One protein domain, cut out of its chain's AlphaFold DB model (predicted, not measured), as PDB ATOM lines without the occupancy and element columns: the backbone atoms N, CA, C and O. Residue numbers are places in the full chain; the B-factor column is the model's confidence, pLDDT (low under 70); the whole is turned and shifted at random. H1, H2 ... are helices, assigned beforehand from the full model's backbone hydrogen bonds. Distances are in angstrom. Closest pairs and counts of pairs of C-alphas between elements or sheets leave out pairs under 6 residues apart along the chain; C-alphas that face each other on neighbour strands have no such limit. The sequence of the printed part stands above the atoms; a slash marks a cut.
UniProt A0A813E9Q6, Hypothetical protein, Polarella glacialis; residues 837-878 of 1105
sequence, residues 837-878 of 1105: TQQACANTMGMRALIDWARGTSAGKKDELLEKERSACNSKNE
ATOM      1  N   THR A 837     259.089 200.615 250.940       91.38
ATOM      2  CA  THR A 837     257.687 201.051 250.842       91.38
ATOM      3  C   THR A 837     256.759 200.156 251.669       91.38
ATOM      4  O   THR A 837     255.922 200.647 252.423       91.38
ATOM      5  N   GLN A 838     256.914 198.833 251.574       90.94
ATOM      6  CA  GLN A 838     256.120 197.874 252.344       90.94
ATOM      7  C   GLN A 838     256.371 197.990 253.844       90.94
ATOM      8  O   GLN A 838     255.410 198.007 254.613       90.94
ATOM      9  N   GLN A 839     257.632 198.123 254.261       90.25
ATOM     10  CA  GLN A 839     257.990 198.344 255.660       90.25
ATOM     11  C   GLN A 839     257.348 199.633 256.182       90.25
ATOM     12  O   GLN A 839     256.668 199.584 257.206       90.25
ATOM     13  N   ALA A 840     257.468 200.740 255.441       89.81
ATOM     14  CA  ALA A 840     256.867 202.031 255.779       89.81
ATOM     15  C   ALA A 840     255.342 201.976 255.953       89.81
ATOM     16  O   ALA A 840     254.797 202.651 256.823       89.81
ATOM     17  N   CYS A 841     254.652 201.133 255.182       90.56
ATOM     18  CA  CYS A 841     253.203 200.965 255.293       90.56
ATOM     19  C   CYS A 841     252.757 199.931 256.335       90.56
ATOM     20  O   CYS A 841     251.595 199.953 256.759       90.56
ATOM     21  N   ALA A 842     253.638 199.014 256.739       85.88
ATOM     22  CA  ALA A 842     253.300 197.931 257.656       85.88
ATOM     23  C   ALA A 842     253.207 198.409 259.110       85.88
ATOM     24  O   ALA A 842     252.261 198.048 259.815       85.88
ATOM     25  N   ASN A 843     254.169 199.217 259.560       78.75
ATOM     26  CA  ASN A 843     254.256 199.686 260.940       78.75
ATOM     27  C   ASN A 843     254.919 201.072 261.037       78.75
ATOM     28  O   ASN A 843     255.526 201.561 260.088       78.75
ATOM     29  N   THR A 844     254.799 201.699 262.206       67.75
ATOM     30  CA  THR A 844     255.371 203.021 262.514       67.75
ATOM     31  C   THR A 844     256.894 203.043 262.383       67.75
ATOM     32  O   THR A 844     257.454 203.988 261.834       67.75
ATOM     33  N   MET A 845     257.565 201.959 262.791       71.31
ATOM     34  CA  MET A 845     259.017 201.805 262.643       71.31
ATOM     35  C   MET A 845     259.471 201.849 261.178       71.31
ATOM     36  O   MET A 845     260.585 202.280 260.890       71.31
ATOM     37  N   GLY A 846     258.611 201.466 260.237       75.12
ATOM     38  CA  GLY A 846     258.905 201.503 258.814       75.12
ATOM     39  C   GLY A 846     259.111 202.908 258.255       75.12
ATOM     40  O   GLY A 846     259.866 203.075 257.299       75.12
ATOM     41  N   MET A 847     258.504 203.938 258.855       80.50
ATOM     42  CA  MET A 847     258.782 205.320 258.452       80.50
ATOM     43  C   MET A 847     260.240 205.691 258.673       80.50
ATOM     44  O   MET A 847     260.822 206.403 257.861       80.50
ATOM     45  N   ARG A 848     260.849 205.185 259.749       83.69
ATOM     46  CA  ARG A 848     262.267 205.409 260.007       83.69
ATOM     47  C   ARG A 848     263.121 204.818 258.893       83.69
ATOM     48  O   ARG A 848     264.015 205.501 258.417       83.69
ATOM     49  N   ALA A 849     262.785 203.622 258.408       86.31
ATOM     50  CA  ALA A 849     263.469 203.022 257.264       86.31
ATOM     51  C   ALA A 849     263.326 203.875 255.990       86.31
ATOM     52  O   ALA A 849     264.305 204.058 255.274       86.31
ATOM     53  N   LEU A 850     262.144 204.447 255.731       88.31
ATOM     54  CA  LEU A 850     261.925 205.369 254.608       88.31
ATOM     55  C   LEU A 850     262.732 206.667 254.750       88.31
ATOM     56  O   LEU A 850     263.351 207.112 253.787       88.31
ATOM     57  N   ILE A 851     262.729 207.270 255.939       85.19
ATOM     58  CA  ILE A 851     263.459 208.509 256.230       85.19
ATOM     59  C   ILE A 851     264.969 208.267 256.142       85.19
ATOM     60  O   ILE A 851     265.678 209.062 255.529       85.19
ATOM     61  N   ASP A 852     265.466 207.176 256.719       85.31
ATOM     62  CA  ASP A 852     266.882 206.814 256.688       85.31
ATOM     63  C   ASP A 852     267.325 206.451 255.263       85.31
ATOM     64  O   ASP A 852     268.402 206.871 254.838       85.31
ATOM     65  N   TRP A 853     266.468 205.781 254.480       90.88
ATOM     66  CA  TRP A 853     266.688 205.572 253.047       90.88
ATOM     67  C   TRP A 853     266.775 206.905 252.296       90.88
ATOM     68  O   TRP A 853     267.769 207.152 251.623       90.88
ATOM     69  N   ALA A 854     265.796 207.799 252.465       87.19
ATOM     70  CA  ALA A 854     265.774 209.093 251.785       87.19
ATOM     71  C   ALA A 854     266.993 209.958 252.152       87.19
ATOM     72  O   ALA A 854     267.585 210.601 251.285       87.19
ATOM     73  N   ARG A 855     267.418 209.926 253.423       84.31
ATOM     74  CA  ARG A 855     268.655 210.570 253.893       84.31
ATOM     75  C   ARG A 855     269.888 209.971 253.225       84.31
ATOM     76  O   ARG A 855     270.712 210.725 252.715       84.31
ATOM     77  N   GLY A 856     270.000 208.644 253.201       86.69
ATOM     78  CA  GLY A 856     271.108 207.941 252.556       86.69
ATOM     79  C   GLY A 856     271.189 208.235 251.058       86.69
ATOM     80  O   GLY A 856     272.265 208.530 250.547       86.69
ATOM     81  N   THR A 857     270.053 208.239 250.356       87.62
ATOM     82  CA  THR A 857     269.993 208.558 248.922       87.62
ATOM     83  C   THR A 857     270.306 210.027 248.647       87.62
ATOM     84  O   THR A 857     271.005 210.321 247.682       87.62
ATOM     85  N   SER A 858     269.839 210.957 249.486       82.56
ATOM     86  CA  SER A 858     270.154 212.384 249.325       82.56
ATOM     87  C   SER A 858     271.639 212.668 249.572       82.56
ATOM     88  O   SER A 858     272.278 213.358 248.778       82.56
ATOM     89  N   ALA A 859     272.220 212.056 250.611       82.25
ATOM     90  CA  ALA A 859     273.660 212.104 250.861       82.25
ATOM     91  C   ALA A 859     274.453 211.537 249.672       82.25
ATOM     92  O   ALA A 859     275.353 212.205 249.174       82.25
ATOM     93  N   GLY A 860     274.046 210.377 249.143       87.31
ATOM     94  CA  GLY A 860     274.667 209.776 247.961       87.31
ATOM     95  C   GLY A 860     274.594 210.662 246.713       87.31
ATOM     96  O   GLY A 860     275.609 210.855 246.052       87.31
ATOM     97  N   LYS A 861     273.435 211.274 246.418       86.94
ATOM     98  CA  LYS A 861     273.292 212.239 245.306       86.94
ATOM     99  C   LYS A 861     274.194 213.458 245.491       86.94
ATOM    100  O   LYS A 861     274.746 213.966 244.519       86.94
ATOM    101  N   LYS A 862     274.334 213.950 246.726       84.00
ATOM    102  CA  LYS A 862     275.225 215.073 247.028       84.00
ATOM    103  C   LYS A 862     276.684 214.689 246.807       84.00
ATOM    104  O   LYS A 862     277.412 215.466 246.199       84.00
ATOM    105  N   ASP A 863     277.095 213.508 247.254       87.00
ATOM    106  CA  ASP A 863     278.450 213.007 247.038       87.00
ATOM    107  C   ASP A 863     278.729 212.778 245.544       87.00
ATOM    108  O   ASP A 863     279.793 213.157 245.062       87.00
ATOM    109  N   GLU A 864     277.755 212.272 244.780       91.06
ATOM    110  CA  GLU A 864     277.841 212.140 243.320       91.06
ATOM    111  C   GLU A 864     277.971 213.505 242.623       91.06
ATOM    112  O   GLU A 864     278.813 213.679 241.741       91.06
ATOM    113  N   LEU A 865     277.181 214.503 243.038       88.88
ATOM    114  CA  LEU A 865     277.290 215.874 242.533       88.88
ATOM    115  C   LEU A 865     278.648 216.493 242.872       88.88
ATOM    116  O   LEU A 865     279.270 217.086 241.996       88.88
ATOM    117  N   LEU A 866     279.132 216.317 244.103       88.69
ATOM    118  CA  LEU A 866     280.448 216.797 244.523       88.69
ATOM    119  C   LEU A 866     281.575 216.103 243.759       88.69
ATOM    120  O   LEU A 866     282.550 216.755 243.399       88.69
ATOM    121  N   GLU A 867     281.457 214.808 243.474       93.75
ATOM    122  CA  GLU A 867     282.446 214.085 242.674       93.75
ATOM    123  C   GLU A 867     282.409 214.522 241.205       93.75
ATOM    124  O   GLU A 867     283.454 214.667 240.565       93.75
ATOM    125  N   LYS A 868     281.219 214.824 240.675       95.12
ATOM    126  CA  LYS A 868     281.050 215.412 239.344       95.12
ATOM    127  C   LYS A 868     281.650 216.817 239.269       95.12
ATOM    128  O   LYS A 868     282.333 217.128 238.296       95.12
ATOM    129  N   GLU A 869     281.438 217.652 240.283       93.94
ATOM    130  CA  GLU A 869     282.047 218.982 240.393       93.94
ATOM    131  C   GLU A 869     283.565 218.901 240.570       93.94
ATOM    132  O   GLU A 869     284.292 219.639 239.905       93.94
ATOM    133  N   ARG A 870     284.062 217.962 241.384       95.38
ATOM    134  CA  ARG A 870     285.492 217.661 241.522       95.38
ATOM    135  C   ARG A 870     286.094 217.254 240.186       95.38
ATOM    136  O   ARG A 870     287.110 217.813 239.783       95.38
ATOM    137  N   SER A 871     285.458 216.329 239.477       95.62
ATOM    138  CA  SER A 871     285.912 215.864 238.163       95.62
ATOM    139  C   SER A 871     285.913 217.002 237.138       95.62
ATOM    140  O   SER A 871     286.894 217.183 236.420       95.62
ATOM    141  N   ALA A 872     284.863 217.831 237.121       95.88
ATOM    142  CA  ALA A 872     284.777 219.022 236.274       95.88
ATOM    143  C   ALA A 872     285.778 220.126 236.664       95.88
ATOM    144  O   ALA A 872     286.159 220.943 235.829       95.88
ATOM    145  N   CYS A 873     286.201 220.176 237.927       96.56
ATOM    146  CA  CYS A 873     287.245 221.081 238.386       96.56
ATOM    147  C   CYS A 873     288.636 220.599 237.968       96.56
ATOM    148  O   CYS A 873     289.458 221.391 237.514       96.56
ATOM    149  N   ASN A 874     288.883 219.295 238.093       93.69
ATOM    150  CA  ASN A 874     290.153 218.672 237.741       93.69
ATOM    151  C   ASN A 874     290.390 218.638 236.224       93.69
ATOM    152  O   ASN A 874     291.540 218.611 235.795       93.69
ATOM    153  N   SER A 875     289.332 218.675 235.404       95.50
ATOM    154  CA  SER A 875     289.458 218.779 233.943       95.50
ATOM    155  C   SER A 875     289.860 220.176 233.454       95.50
ATOM    156  O   SER A 875     290.310 220.328 232.319       95.50
ATOM    157  N   LYS A 876     289.732 221.208 234.296       96.06
ATOM    158  CA  LYS A 876     290.181 222.569 233.992       96.06
ATOM    159  C   LYS A 876     291.640 222.731 234.424       96.06
ATOM    160  O   LYS A 876     291.946 222.765 235.612       96.06
ATOM    161  N   ASN A 877     292.541 222.904 233.454       94.75
ATOM    162  CA  ASN A 877     293.991 223.000 233.693       94.75
ATOM    163  C   ASN A 877     294.403 224.086 234.706       94.75
ATOM    164  O   ASN A 877     295.431 223.944 235.371       94.75
ATOM    165  N   GLU A 878     293.606 225.145 234.845       95.25
ATOM    166  CA  GLU A 878     293.866 226.299 235.709       95.25
ATOM    167  C   GLU A 878     293.271 226.203 237.123       95.25
ATOM    168  O   GLU A 878     293.500 227.093 237.943       95.25
TER     169      GLU A 878
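AT A GLANCE: This is residues 837 to 878 of the 1105 residues of the protein "Hypothetical protein" of Polarella glacialis (UniProt A0A813E9Q6). One long, straight helix, H2, makes nearly the whole length of a thin rod, and a short helix, H1, folds back beside its first turns like a small hook. Residues 852 to 878, of which 852 to 874 belong to H2, stick out free of any other part. The printed part has 42 residues with two named helices, H1 then H2 along the chain, and no named strand; its class is all helix. It is extended, with a radius of gyration of the C-alphas of 16.8 A and spans of 54 by 12 by 5 A.

IN THESE COORDINATES: H1 takes residues 837 to 842, beginning at C-alpha 837 at (257.687, 201.051, 250.842), and measures 8.7 A from first to last C-alpha. A tight link of 2 residues, Asn 843 and Thr 844, leads to H2. H2 takes residues 845 to 874, from C-alpha 845 at (259.017, 201.805, 262.643) to C-alpha 874 at (290.153, 218.672, 237.741), a length of 43.3 A. Residues 875 to 878 follow it.

HOW THE PARTS SIT: H1 and H2 form a helical hairpin, two successive helices that touch and run opposite ways, here at a shallow tilt of 20 degrees. H2 touches H1 with residues 845 to 850 alone, and the closest C-alphas of the two helices are those of Ala 840 and Gly 846, 3.7 A apart. Their centres are 21.8 A apart. In H1 every O i to N i+4 pair is within hydrogen-bond range; in H2 25 of 26 are.

THE WHOLE: The two C-alphas farthest apart are those of Ala 842 and Glu 878, at 54.1 A. The printed part has no cut. The mean pLDDT of the printed part is 88.0, and one residue, Thr 844, is under 70.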